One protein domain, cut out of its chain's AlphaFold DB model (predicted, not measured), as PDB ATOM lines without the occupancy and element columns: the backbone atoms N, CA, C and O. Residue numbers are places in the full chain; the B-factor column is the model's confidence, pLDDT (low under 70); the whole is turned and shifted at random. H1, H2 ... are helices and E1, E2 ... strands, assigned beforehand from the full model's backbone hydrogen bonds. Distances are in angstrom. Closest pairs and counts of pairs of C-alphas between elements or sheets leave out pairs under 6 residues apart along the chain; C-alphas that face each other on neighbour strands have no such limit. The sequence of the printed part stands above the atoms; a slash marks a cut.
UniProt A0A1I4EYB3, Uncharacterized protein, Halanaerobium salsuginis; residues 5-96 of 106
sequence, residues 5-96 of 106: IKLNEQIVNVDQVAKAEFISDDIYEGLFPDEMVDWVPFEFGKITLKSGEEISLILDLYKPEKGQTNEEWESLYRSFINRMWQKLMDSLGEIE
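This is residues 5 to 96 of the 106 residues of an uncharacterized protein of Halanaerobium salsuginis (UniProt A0A1I4EYB3). A long, twisted antiparallel sheet, E3, E4 and E5, has one long helix, H1, running along one face, and the small hairpin E1 and E2 sits at one end near E5 and H1. The printed part has 92 residues, in the order E1 E2 E3 E4 E5 H1; the class is mixed, helices and strands. It is only just loose, close to compact, with a radius of gyration of the C-alphas of 14.8 A, and spans 45 by 22 by 18 A, only just a rod.

Find C-alpha 5 at (25.582, -15.600, -41.387), where E1, residues 5 to 7, begins its 6.3 A. E2, residues 10 to 13, spans 10.1 A, and E3, residues 17 to 22, 14.4 A. E4, residues 39 to 49, spans 28.4 A and bends by 55 degrees at residue 45. E5, residues 54 to 62, spans 24.9 A. H1, residues 70 to 92, runs 32.7 A to C-alpha 92 at (23.168, -7.830, -39.263).

Look first at the meander E3 E4 E5, each strand the antiparallel neighbour of the one before: N 21 and O 46 are 2.8 A apart, N 42 and O 59 2.8 A, both within hydrogen-bond range. H1 is on this sheet, making two layers, helix on one face, at a height of 9.2 A. On the local plane it runs along E4 at 21 degrees; the closest C-alphas, Phe 44 and Ile 81, are 7.0 A apart. Every O i to N i+4 pair in H1 is within hydrogen-bond range. In the antiparallel hairpin E1 and E2, N 7 and O 10 are 2.8 A apart. The closest C-alphas of E1 and E5, Leu 7 and Leu 57, are 6.9 A apart; E2 and H1 are apart.

The C-alphas farthest apart, Ser 51 and Gly 67, are 46.4 A apart. The printed part has no cut; the link from E3 to E4, residues 23 to 38, is long. In this model pLDDT is under 70 at residues 94 to 96.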
ATOM      1  N   ILE A   5      24.177 -15.832 -41.709       88.56
ATOM      2  CA  ILE A   5      25.582 -15.600 -41.387       88.56
ATOM      3  C   ILE A   5      26.190 -16.897 -40.868       88.56
ATOM      4  O   ILE A   5      25.522 -17.679 -40.192       88.56
ATOM      5  N   LYS A   6      27.457 -17.136 -41.205       86.38
ATOM      6  CA  LYS A   6      28.234 -18.232 -40.631       86.38
ATOM      7  C   LYS A   6      29.105 -17.664 -39.515       86.38
ATOM      8  O   LYS A   6      29.898 -16.763 -39.773       86.38
ATOM      9  N   LEU A   7      28.947 -18.189 -38.308       83.88
ATOM     10  CA  LEU A   7      29.693 -17.801 -37.116       83.88
ATOM     11  C   LEU A   7      30.404 -19.041 -36.604       83.88
ATOM     12  O   LEU A   7      29.752 -20.017 -36.236       83.88
ATOM     13  N   ASN A   8      31.733 -19.023 -36.638       81.44
ATOM     14  CA  ASN A   8      32.559 -20.204 -36.404       81.44
ATOM     15  C   ASN A   8      32.092 -21.355 -37.328       81.44
ATOM     16  O   ASN A   8      32.185 -21.247 -38.555       81.44
ATOM     17  N   GLU A   9      31.516 -22.422 -36.772       81.31
ATOM     18  CA  GLU A   9      30.968 -23.566 -37.515       81.31
ATOM     19  C   GLU A   9      29.434 -23.561 -37.647       81.31
ATOM     20  O   GLU A   9      28.865 -24.442 -38.290       81.31
ATOM     21  N   GLN A  10      28.751 -22.557 -37.093       84.88
ATOM     22  CA  GLN A  10      27.292 -22.486 -37.042       84.88
ATOM     23  C   GLN A  10      26.723 -21.544 -38.109       84.88
ATOM     24  O   GLN A  10      27.308 -20.508 -38.422       84.88
ATOM     25  N   ILE A  11      25.561 -21.892 -38.670       88.94
ATOM     26  CA  ILE A  11      24.808 -21.034 -39.597       88.94
ATOM     27  C   ILE A  11      23.613 -20.457 -38.846       88.94
ATOM     28  O   ILE A  11      22.753 -21.200 -38.380       88.94
ATOM     29  N   VAL A  12      23.539 -19.132 -38.778       89.38
ATOM     30  CA  VAL A  12      22.516 -18.394 -38.035       89.38
ATOM     31  C   VAL A  12      21.679 -17.569 -39.000       89.38
ATOM     32  O   VAL A  12      22.214 -16.875 -39.865       89.38
ATOM     33  N   ASN A  13      20.355 -17.628 -38.851       90.88
ATOM     34  CA  ASN A  13      19.462 -16.697 -39.535       90.88
ATOM     35  C   ASN A  13      19.535 -15.332 -38.838       90.88
ATOM     36  O   ASN A  13      19.271 -15.234 -37.639       90.88
ATOM     37  N   VAL A  14      19.844 -14.279 -39.593       90.00
ATOM     38  CA  VAL A  14      19.947 -12.903 -39.082       90.00
ATOM     39  C   VAL A  14      18.656 -12.464 -38.386       90.00
ATOM     40  O   VAL A  14      18.716 -11.815 -37.347       90.00
ATOM     41  N   ASP A  15      17.489 -12.903 -38.867       89.44
ATOM     42  CA  ASP A  15      16.193 -12.562 -38.263       89.44
ATOM     43  C   ASP A  15      16.014 -13.147 -36.849       89.44
ATOM     44  O   ASP A  15      15.113 -12.731 -36.111       89.44
ATOM     45  N   GLN A  16      16.840 -14.122 -36.459       90.75
ATOM     46  CA  GLN A  16      16.851 -14.714 -35.122       90.75
ATOM     47  C   GLN A  16      17.843 -14.035 -34.182       90.75
ATOM     48  O   GLN A  16      17.801 -14.318 -32.989       90.75
ATOM     49  N   VAL A  17      18.695 -13.136 -34.673       91.88
ATOM     50  CA  VAL A  17      19.617 -12.382 -33.826       91.88
ATOM     51  C   VAL A  17      18.829 -11.332 -33.048       91.88
ATOM     52  O   VAL A  17      18.034 -10.580 -33.611       91.88
ATOM     53  N   ALA A  18      19.009 -11.323 -31.730       91.38
ATOM     54  CA  ALA A  18      18.439 -10.314 -30.846       91.38
ATOM     55  C   ALA A  18      19.457  -9.212 -30.542       91.38
ATOM     56  O   ALA A  18      19.099  -8.038 -30.515       91.38
ATOM     57  N   LYS A  19      20.715  -9.596 -30.312       91.25
ATOM     58  CA  LYS A  19      21.783  -8.690 -29.893       91.25
ATOM     59  C   LYS A  19      23.139  -9.212 -30.363       91.25
ATOM     60  O   LYS A  19      23.373 -10.419 -30.341       91.25
ATOM     61  N   ALA A  20      24.030  -8.294 -30.727       92.00
ATOM     62  CA  ALA A  20      25.459  -8.547 -30.862       92.00
ATOM     63  C   ALA A  20      26.214  -7.656 -29.865       92.00
ATOM     64  O   ALA A  20      25.901  -6.473 -29.714       92.00
ATOM     65  N   GLU A  21      27.191  -8.227 -29.170       93.88
ATOM     66  CA  GLU A  21      27.996  -7.533 -28.168       93.88
ATOM     67  C   GLU A  21      29.480  -7.722 -28.449       93.88
ATOM     68  O   GLU A  21      29.952  -8.845 -28.638       93.88
ATOM     69  N   PHE A  22      30.195  -6.604 -28.483       93.31
ATOM     70  CA  PHE A  22      31.643  -6.589 -28.556       93.31
ATOM     71  C   PHE A  22      32.196  -6.683 -27.137       93.31
ATOM     72  O   PHE A  22      31.840  -5.861 -26.291       93.31
ATOM     73  N   ILE A  23      33.035  -7.682 -26.876       93.38
ATOM     74  CA  ILE A  23      33.558  -7.963 -25.536       93.38
ATOM     75  C   ILE A  23      34.933  -7.321 -25.363       93.38
ATOM     76  O   ILE A  23      35.123  -6.563 -24.417       93.38
ATOM     77  N   SER A  24      35.887  -7.630 -26.243       90.19
ATOM     78  CA  SER A  24      37.272  -7.182 -26.088       90.19
ATOM     79  C   SER A  24      38.077  -7.337 -27.378       90.19
ATOM     80  O   SER A  24      37.882  -8.288 -28.132       90.19
ATOM     81  N   ASP A  25      39.030  -6.434 -27.594       91.06
ATOM     82  CA  ASP A  25      40.184  -6.592 -28.489       91.06
ATOM     83  C   ASP A  25      41.517  -6.517 -27.730       91.06
ATOM     84  O   ASP A  25      42.565  -6.276 -28.333       91.06
ATOM     85  N   ASP A  26      41.485  -6.690 -26.407       90.06
ATOM     86  CA  ASP A  26      42.661  -6.581 -25.552       90.06
ATOM     87  C   ASP A  26      43.543  -7.826 -25.672       90.06
ATOM     88  O   ASP A  26      43.485  -8.773 -24.886       90.06
ATOM     89  N   ILE A  27      44.316  -7.832 -26.752       88.31
ATOM     90  CA  ILE A  27      45.235  -8.892 -27.133       88.31
ATOM     91  C   ILE A  27      46.627  -8.542 -26.626       88.31
ATOM     92  O   ILE A  27      47.123  -7.452 -26.901       88.31
ATOM     93  N   TYR A  28      47.248  -9.493 -25.931       87.44
ATOM     94  CA  TYR A  28      48.615  -9.411 -25.424       87.44
ATOM     95  C   TYR A  28      49.202 -10.823 -25.249       87.44
ATOM     96  O   TYR A  28      48.476 -11.809 -25.104       87.44
ATOM     97  N   GLU A  29      50.532 -10.941 -25.252       80.62
ATOM     98  CA  GLU A  29      51.241 -12.236 -25.212       80.62
ATOM     99  C   GLU A  29      50.947 -13.056 -23.939       80.62
ATOM    100  O   GLU A  29      50.955 -14.284 -23.954       80.62
ATOM    101  N   GLY A  30      50.597 -12.387 -22.837       84.75
ATOM    102  CA  GLY A  30      50.204 -13.031 -21.577       84.75
ATOM    103  C   GLY A  30      48.932 -13.889 -21.647       84.75
ATOM    104  O   GLY A  30      48.621 -14.575 -20.676       84.75
ATOM    105  N   LEU A  31      48.205 -13.885 -22.771       86.38
ATOM    106  CA  LEU A  31      47.059 -14.770 -23.008       86.38
ATOM    107  C   LEU A  31      47.458 -16.243 -23.220       86.38
ATOM    108  O   LEU A  31      46.609 -17.125 -23.095       86.38
ATOM    109  N   PHE A  32      48.725 -16.534 -23.535       87.12
ATOM    110  CA  PHE A  32      49.196 -17.904 -23.740       87.12
ATOM    111  C   PHE A  32      49.580 -18.554 -22.399       87.12
ATOM    112  O   PHE A  32      50.511 -18.090 -21.744       87.12
ATOM    113  N   PRO A  33      48.912 -19.648 -21.981       80.88
ATOM    114  CA  PRO A  33      49.110 -20.236 -20.654       80.88
ATOM    115  C   PRO A  33      50.430 -21.010 -20.500       80.88
ATOM    116  O   PRO A  33      50.845 -21.271 -19.373       80.88
ATOM    117  N   ASP A  34      51.066 -21.409 -21.607       77.56
ATOM    118  CA  ASP A  34      52.302 -22.200 -21.614       77.56
ATOM    119  C   ASP A  34      53.119 -21.945 -22.899       77.56
ATOM    120  O   ASP A  34      52.576 -21.626 -23.966       77.56
ATOM    121  N   GLU A  35      54.434 -22.152 -22.836       70.75
ATOM    122  CA  GLU A  35      55.349 -22.097 -23.979       70.75
ATOM    123  C   GLU A  35      55.024 -23.168 -25.035       70.75
ATOM    124  O   GLU A  35      55.312 -22.957 -26.212       70.75
ATOM    125  N   MET A  36      54.336 -24.253 -24.659       73.94
ATOM    126  CA  MET A  36      53.967 -25.359 -25.560       73.94
ATOM    127  C   MET A  36      52.672 -25.153 -26.366       73.94
ATOM    128  O   MET A  36      52.345 -25.987 -27.209       73.94
ATOM    129  N   VAL A  37      51.906 -24.090 -26.105       79.75
ATOM    130  CA  VAL A  37      50.636 -23.831 -26.805       79.75
ATOM    131  C   VAL A  37      50.875 -22.936 -28.020       79.75
ATOM    132  O   VAL A  37      51.293 -21.794 -27.855       79.75
ATOM    133  N   ASP A  38      50.601 -23.435 -29.228       84.88
ATOM    134  CA  ASP A  38      50.809 -22.673 -30.473       84.88
ATOM    135  C   ASP A  38      49.683 -21.672 -30.763       84.88
ATOM    136  O   ASP A  38      49.900 -20.683 -31.467       84.88
ATOM    137  N   TRP A  39      48.487 -21.912 -30.216       92.31
ATOM    138  CA  TRP A  39      47.326 -21.048 -30.392       92.31
ATOM    139  C   TRP A  39      46.355 -21.104 -29.206       92.31
ATOM    140  O   TRP A  39      46.247 -22.129 -28.531       92.31
ATOM    141  N   VAL A  40      45.621 -20.017 -28.973       91.88
ATOM    142  CA  VAL A  40      44.542 -19.937 -27.976       91.88
ATOM    143  C   VAL A  40      43.256 -19.394 -28.607       91.88
ATOM    144  O   VAL A  40      43.326 -18.481 -29.431       91.88
ATOM    145  N   PRO A  41      42.071 -19.916 -28.241       92.88
ATOM    146  CA  PRO A  41      40.809 -19.324 -28.661       92.88
ATOM    147  C   PRO A  41      40.574 -18.023 -27.886       92.88
ATOM    148  O   PRO A  41      40.556 -18.021 -26.655       92.88
ATOM    149  N   PHE A  42      40.358 -16.923 -28.599       93.88
ATOM    150  CA  PHE A  42      40.040 -15.626 -28.012       93.88
ATOM    151  C   PHE A  42      38.605 -15.228 -28.339       93.88
ATOM    152  O   PHE A  42      38.242 -15.037 -29.500       93.88
ATOM    153  N   GLU A  43      37.783 -15.104 -27.302       94.56
ATOM    154  CA  GLU A  43      36.419 -14.608 -27.424       94.56
ATOM    155  C   GLU A  43      36.428 -13.077 -27.461       94.56
ATOM    156  O   GLU A  43      36.621 -12.415 -26.443       94.56
ATOM    157  N   PHE A  44      36.206 -12.512 -28.648       94.69
ATOM    158  CA  PHE A  44      36.195 -11.057 -28.842       94.69
ATOM    159  C   PHE A  44      34.785 -10.459 -28.784       94.69
ATOM    160  O   PHE A  44      34.609  -9.245 -28.674       94.69
ATOM    161  N   GLY A  45      33.751 -11.293 -28.870       94.62
ATOM    162  CA  GLY A  45      32.365 -10.851 -28.879       94.62
ATOM    163  C   GLY A  45      31.390 -12.006 -28.729       94.62
ATOM    164  O   GLY A  45      31.782 -13.169 -28.691       94.62
ATOM    165  N   LYS A  46      30.100 -11.687 -28.683       95.25
ATOM    166  CA  LYS A  46      29.026 -12.679 -28.598       95.25
ATOM    167  C   LYS A  46      27.770 -12.236 -29.331       95.25
ATOM    168  O   LYS A  46      27.500 -11.042 -29.483       95.25
ATOM    169  N   ILE A  47      26.974 -13.211 -29.748       93.88
ATOM    170  CA  ILE A  47      25.642 -13.005 -30.310       93.88
ATOM    171  C   ILE A  47      24.614 -13.702 -29.435       93.88
ATOM    172  O   ILE A  47      24.746 -14.884 -29.145       93.88
ATOM    173  N   THR A  48      23.555 -12.986 -29.079       94.00
ATOM    174  CA  THR A  48      22.387 -13.553 -28.408       94.00
ATOM    175  C   THR A  48      21.250 -13.685 -29.416       94.00
ATOM    176  O   THR A  48      20.860 -12.711 -30.072       94.00
ATOM    177  N   LEU A  49      20.699 -14.890 -29.544       92.62
ATOM    178  CA  LEU A  49      19.518 -15.163 -30.355       92.62
ATOM    179  C   LEU A  49      18.234 -14.806 -29.594       92.62
ATOM    180  O   LEU A  49      18.194 -14.766 -28.367       92.62
ATOM    181  N   LYS A  50      17.129 -14.623 -30.321       92.50
ATOM    182  CA  LYS A  50      15.786 -14.401 -29.755       92.50
ATOM    183  C   LYS A  50      15.290 -15.572 -28.899       92.50
ATOM    184  O   LYS A  50      14.390 -15.384 -28.088       92.50
ATOM    185  N   SER A  51      15.862 -16.765 -29.077       93.75
ATOM    186  CA  SER A  51      15.632 -17.933 -28.216       93.75
ATOM    187  C   SER A  51      16.314 -17.823 -26.847       93.75
ATOM    188  O   SER A  51      15.976 -18.594 -25.954       93.75
ATOM    189  N   GLY A  52      17.259 -16.893 -26.679       92.44
ATOM    190  CA  GLY A  52      18.134 -16.781 -25.510       92.44
ATOM    191  C   GLY A  52      19.442 -17.568 -25.626       92.44
ATOM    192  O   GLY A  52      20.263 -17.498 -24.720       92.44
ATOM    193  N   GLU A  53      19.653 -18.303 -26.720       94.12
ATOM    194  CA  GLU A  53      20.929 -18.967 -27.002       94.12
ATOM    195  C   GLU A  53      22.032 -17.933 -27.262       94.12
ATOM    196  O   GLU A  53      21.811 -16.950 -27.975       94.12
ATOM    197  N   GLU A  54      23.214 -18.162 -26.692       94.06
ATOM    198  CA  GLU A  54      24.395 -17.322 -26.886       94.06
ATOM    199  C   GLU A  54      25.440 -18.055 -27.732       94.06
ATOM    200  O   GLU A  54      25.733 -19.230 -27.515       94.06
ATOM    201  N   ILE A  55      26.006 -17.340 -28.703       93.69
ATOM    202  CA  ILE A  55      27.040 -17.823 -29.615       93.69
ATOM    203  C   ILE A  55      28.265 -16.929 -29.445       93.69
ATOM    204  O   ILE A  55      28.232 -15.752 -29.815       93.69
ATOM    205  N   SER A  56      29.347 -17.488 -28.911       94.38
ATOM    206  CA  SER A  56      30.630 -16.793 -28.781       94.38
ATOM    207  C   SER A  56      31.281 -16.574 -30.146       94.38
ATOM    208  O   SER A  56      31.315 -17.468 -30.995       94.38
ATOM    209  N   LEU A  57      31.826 -15.381 -30.359       93.94
ATOM    210  CA  LEU A  57      32.627 -15.029 -31.525       93.94
ATOM    211  C   LEU A  57      34.093 -15.241 -31.165       93.94
ATOM    212  O   LEU A  57      34.649 -14.507 -30.348       93.94
ATOM    213  N   ILE A  58      34.696 -16.270 -31.757       94.12
ATOM    214  CA  ILE A  58      36.040 -16.722 -31.403       94.12
ATOM    215  C   ILE A  58      36.992 -16.429 -32.560       94.12
ATOM    216  O   ILE A  58      36.663 -16.644 -33.729       94.12
ATOM    217  N   LEU A  59      38.175 -15.933 -32.217       92.81
ATOM    218  CA  LEU A  59      39.322 -15.822 -33.102       92.81
ATOM    219  C   LEU A  59      40.464 -16.657 -32.525       92.81
ATOM    220  O   LEU A  59      40.821 -16.491 -31.362       92.81
ATOM    221  N   ASP A  60      41.053 -17.528 -33.336       93.50
ATOM    222  CA  ASP A  60      42.233 -18.283 -32.919       93.50
ATOM    223  C   ASP A  60      43.459 -17.365 -32.967       93.50
ATOM    224  O   ASP A  60      43.858 -16.905 -34.041       93.50
ATOM    225  N   LEU A  61      44.048 -17.081 -31.804       93.19
ATOM    226  CA  LEU A  61      45.287 -16.320 -31.685       93.19
ATOM    227  C   LEU A  61      46.466 -17.280 -31.716       93.19
ATOM    228  O   LEU A  61      46.645 -18.066 -30.792       93.19
ATOM    229  N   TYR A  62      47.293 -17.192 -32.746       92.44
ATOM    230  CA  TYR A  62      48.562 -17.913 -32.847       92.44
ATOM    231  C   TYR A  62      49.687 -17.075 -32.254       92.44
ATOM    232  O   TYR A  62      49.627 -15.851 -32.339       92.44
ATOM    233  N   LYS A  63      50.715 -17.710 -31.685       89.31
ATOM    234  CA  LYS A  63      51.880 -16.999 -31.129       89.31
ATOM    235  C   LYS A  63      52.581 -16.094 -32.159       89.31
ATOM    236  O   LYS A  63      52.511 -16.390 -33.356       89.31
ATOM    237  N   PRO A  64      53.282 -15.031 -31.711       88.19
ATOM    238  CA  PRO A  64      54.111 -14.215 -32.592       88.19
ATOM    239  C   PRO A  64      55.102 -15.069 -33.385       88.19
ATOM    240  O   PRO A  64      55.786 -15.940 -32.836       88.19
ATOM    241  N   GLU A  65      55.190 -14.822 -34.689       87.25
ATOM    242  CA  GLU A  65      56.167 -15.506 -35.533       87.25
ATOM    243  C   GLU A  65      57.597 -15.053 -35.205       87.25
ATOM    244  O   GLU A  65      57.844 -13.969 -34.673       87.25
ATOM    245  N   LYS A  66      58.593 -15.871 -35.564       85.62
ATOM    246  CA  LYS A  66      59.997 -15.520 -35.327       85.62
ATOM    247  C   LYS A  66      60.359 -14.221 -36.058       85.62
ATOM    248  O   LYS A  66      60.450 -14.199 -37.281       85.62
ATOM    249  N   GLY A  67      60.679 -13.184 -35.285       85.62
ATOM    250  CA  GLY A  67      61.043 -11.862 -35.804       85.62
ATOM    251  C   GLY A  67      59.874 -10.883 -35.908       85.62
ATOM    252  O   GLY A  67      60.118  -9.732 -36.254       85.62
ATOM    253  N   GLN A  68      58.652 -11.311 -35.581       90.62
ATOM    254  CA  GLN A  68      57.513 -10.428 -35.369       90.62
ATOM    255  C   GLN A  68      57.611  -9.812 -33.971       90.62
ATOM    256  O   GLN A  68      57.879 -10.509 -32.991       90.62
ATOM    257  N   THR A  69      57.415  -8.502 -33.873       91.56
ATOM    258  CA  THR A  69      57.319  -7.825 -32.574       91.56
ATOM    259  C   THR A  69      55.930  -8.009 -31.963       91.56
ATOM    260  O   THR A  69      54.950  -8.206 -32.682       91.56
ATOM    261  N   ASN A  70      55.824  -7.892 -30.636       88.62
ATOM    262  CA  ASN A  70      54.527  -7.969 -29.958       88.62
ATOM    263  C   ASN A  70      53.553  -6.902 -30.476       88.62
ATOM    264  O   ASN A  70      52.408  -7.221 -30.757       88.62
ATOM    265  N   GLU A  71      54.012  -5.672 -30.721       91.50
ATOM    266  CA  GLU A  71      53.162  -4.603 -31.267       91.50
ATOM    267  C   GLU A  71      52.610  -4.938 -32.665       91.50
ATOM    268  O   GLU A  71      51.428  -4.722 -32.942       91.50
ATOM    269  N   GLU A  72      53.437  -5.492 -33.561       93.44
ATOM    270  CA  GLU A  72      52.988  -5.933 -34.891       93.44
ATOM    271  C   GLU A  72      51.978  -7.078 -34.794       93.44
ATOM    272  O   GLU A  72      51.005  -7.120 -35.553       93.44
ATOM    273  N   TRP A  73      52.210  -8.004 -33.867       93.88
ATOM    274  CA  TRP A  73      51.330  -9.133 -33.600       93.88
ATOM    275  C   TRP A  73      49.972  -8.683 -33.046       93.88
ATOM    276  O   TRP A  73      48.935  -9.023 -33.617       93.88
ATOM    277  N   GLU A  74      49.955  -7.844 -32.009       92.94
ATOM    278  CA  GLU A  74      48.730  -7.290 -31.421       92.94
ATOM    279  C   GLU A  74      47.937  -6.484 -32.455       92.94
ATOM    280  O   GLU A  74      46.731  -6.678 -32.618       92.94
ATOM    281  N   SER A  75      48.620  -5.621 -33.214       93.44
ATOM    282  CA  SER A  75      48.010  -4.805 -34.268       93.44
ATOM    283  C   SER A  75      47.352  -5.660 -35.356       93.44
ATOM    284  O   SER A  75      46.234  -5.360 -35.796       93.44
ATOM    285  N   LEU A  76      47.993  -6.764 -35.757       93.62
ATOM    286  CA  LEU A  76      47.446  -7.707 -36.732       93.62
ATOM    287  C   LEU A  76      46.116  -8.299 -36.251       93.62
ATOM    288  O   LEU A  76      45.114  -8.236 -36.971       93.62
ATOM    289  N   TYR A  77      46.081  -8.840 -35.033       94.56
ATOM    290  CA  TYR A  77      44.871  -9.482 -34.527       94.56
ATOM    291  C   TYR A  77      43.768  -8.486 -34.171       94.56
ATOM    292  O   TYR A  77      42.607  -8.743 -34.495       94.56
ATOM    293  N   ARG A  78      44.103  -7.308 -33.626       94.31
ATOM    294  CA  ARG A  78      43.133  -6.212 -33.454       94.31
ATOM    295  C   ARG A  78      42.513  -5.818 -34.796       94.31
ATOM    296  O   ARG A  78      41.302  -5.625 -34.894       94.31
ATOM    297  N   SER A  79      43.306  -5.764 -35.871       94.81
ATOM    298  CA  SER A  79      42.793  -5.511 -37.225       94.81
ATOM    299  C   SER A  79      41.832  -6.607 -37.702       94.81
ATOM    300  O   SER A  79      40.795  -6.304 -38.304       94.81
ATOM    301  N   PHE A  80      42.133  -7.878 -37.417       94.38
ATOM    302  CA  PHE A  80      41.244  -8.996 -37.736       94.38
ATOM    303  C   PHE A  80      39.927  -8.933 -36.967       94.38
ATOM    304  O   PHE A  80      38.876  -9.010 -37.607       94.38
ATOM    305  N   ILE A  81      39.969  -8.709 -35.651       94.69
ATOM    306  CA  ILE A  81      38.776  -8.520 -34.814       94.69
ATOM    307  C   ILE A  81      37.915  -7.388 -35.369       94.69
ATOM    308  O   ILE A  81      36.739  -7.597 -35.665       94.69
ATOM    309  N   ASN A  82      38.510  -6.217 -35.607       92.62
ATOM    310  CA  ASN A  82      37.790  -5.051 -36.110       92.62
ATOM    311  C   ASN A  82      37.130  -5.325 -37.465       92.62
ATOM    312  O   ASN A  82      35.964  -4.989 -37.682       92.62
ATOM    313  N   ARG A  83      37.840  -5.998 -38.378       93.56
ATOM    314  CA  ARG A  83      37.295  -6.369 -39.688       93.56
ATOM    315  C   ARG A  83      36.178  -7.408 -39.577       93.56
ATOM    316  O   ARG A  83      35.212  -7.332 -40.339       93.56
ATOM    317  N   MET A  84      36.312  -8.393 -38.692       92.00
ATOM    318  CA  MET A  84      35.278  -9.403 -38.453       92.00
ATOM    319  C   MET A  84      34.026  -8.772 -37.852       92.00
ATOM    320  O   MET A  84      32.930  -9.013 -38.355       92.00
ATOM    321  N   TRP A  85      34.196  -7.917 -36.843       92.88
ATOM    322  CA  TRP A  85      33.112  -7.182 -36.207       92.88
ATOM    323  C   TRP A  85      32.372  -6.288 -37.202       92.88
ATOM    324  O   TRP A  85      31.153  -6.375 -37.316       92.88
ATOM    325  N   GLN A  86      33.097  -5.502 -38.002       91.88
ATOM    326  CA  GLN A  86      32.485  -4.642 -39.015       91.88
ATOM    327  C   GLN A  86      31.654  -5.451 -40.022       91.88
ATOM    328  O   GLN A  86      30.489  -5.138 -40.249       91.88
ATOM    329  N   LYS A  87      32.208  -6.544 -40.564       90.81
ATOM    330  CA  LYS A  87      31.480  -7.427 -41.492       90.81
ATOM    331  C   LYS A  87      30.243  -8.058 -40.862       90.81
ATOM    332  O   LYS A  87      29.239  -8.253 -41.552       90.81
ATOM    333  N   LEU A  88      30.327  -8.425 -39.584       91.38
ATOM    334  CA  LEU A  88      29.190  -8.945 -38.841       91.38
ATOM    335  C   LEU A  88      28.093  -7.884 -38.758       91.38
ATOM    336  O   LEU A  88      26.971  -8.154 -39.174       91.38
ATOM    337  N   MET A  89      28.423  -6.678 -38.297       90.31
ATOM    338  CA  MET A  89      27.459  -5.586 -38.166       90.31
ATOM    339  C   MET A  89      26.830  -5.205 -39.511       90.31
ATOM    340  O   MET A  89      25.610  -5.094 -39.597       90.31
ATOM    341  N   ASP A  90      27.622  -5.137 -40.584       89.75
ATOM    342  CA  ASP A  90      27.120  -4.906 -41.945       89.75
ATOM    343  C   ASP A  90      26.123  -5.994 -42.389       89.75
ATOM    344  O   ASP A  90      25.146  -5.723 -43.092       89.75
ATOM    345  N   SER A  91      26.355  -7.244 -41.971       89.00
ATOM    346  CA  SER A  91      25.478  -8.377 -42.289       89.00
ATOM    347  C   SER A  91      24.193  -8.374 -41.460       89.00
ATOM    348  O   SER A  91      23.138  -8.769 -41.966       89.00
ATOM    349  N   LEU A  92      24.283  -7.932 -40.202       87.88
ATOM    350  CA  LEU A  92      23.168  -7.830 -39.263       87.88
ATOM    351  C   LEU A  92      22.245  -6.639 -39.575       87.88
ATOM    352  O   LEU A  92      21.031  -6.759 -39.421       87.88
ATOM    353  N   GLY A  93      22.779  -5.526 -40.083       81.81
ATOM    354  CA  GLY A  93      22.003  -4.323 -40.402       81.81
ATOM    355  C   GLY A  93      21.682  -3.483 -39.160       81.81
ATOM    356  O   GLY A  93      22.566  -3.218 -38.355       81.81
ATOM    357  N   GLU A  94      20.426  -3.048 -39.000       67.44
ATOM    358  CA  GLU A  94      19.957  -2.141 -37.925       67.44
ATOM    359  C   GLU A  94      19.869  -2.794 -36.528       67.44
ATOM    360  O   GLU A  94      18.986  -2.480 -35.733       67.44
ATOM    361  N   ILE A  95      20.751  -3.739 -36.213       64.56
ATOM    362  CA  ILE A  95      20.847  -4.273 -34.853       64.56
ATOM    363  C   ILE A  95      21.767  -3.336 -34.075       64.56
ATOM    364  O   ILE A  95      22.884  -3.082 -34.520       64.56
ATOM    365  N   GLU A  96      21.313  -2.812 -32.935       59.59
ATOM    366  CA  GLU A  96      22.156  -1.973 -32.080       59.59
ATOM    367  C   GLU A  96      23.350  -2.794 -31.553       59.59
ATOM    368  O   GLU A  96      23.143  -3.764 -30.813       59.59
TER     369      GLU A  96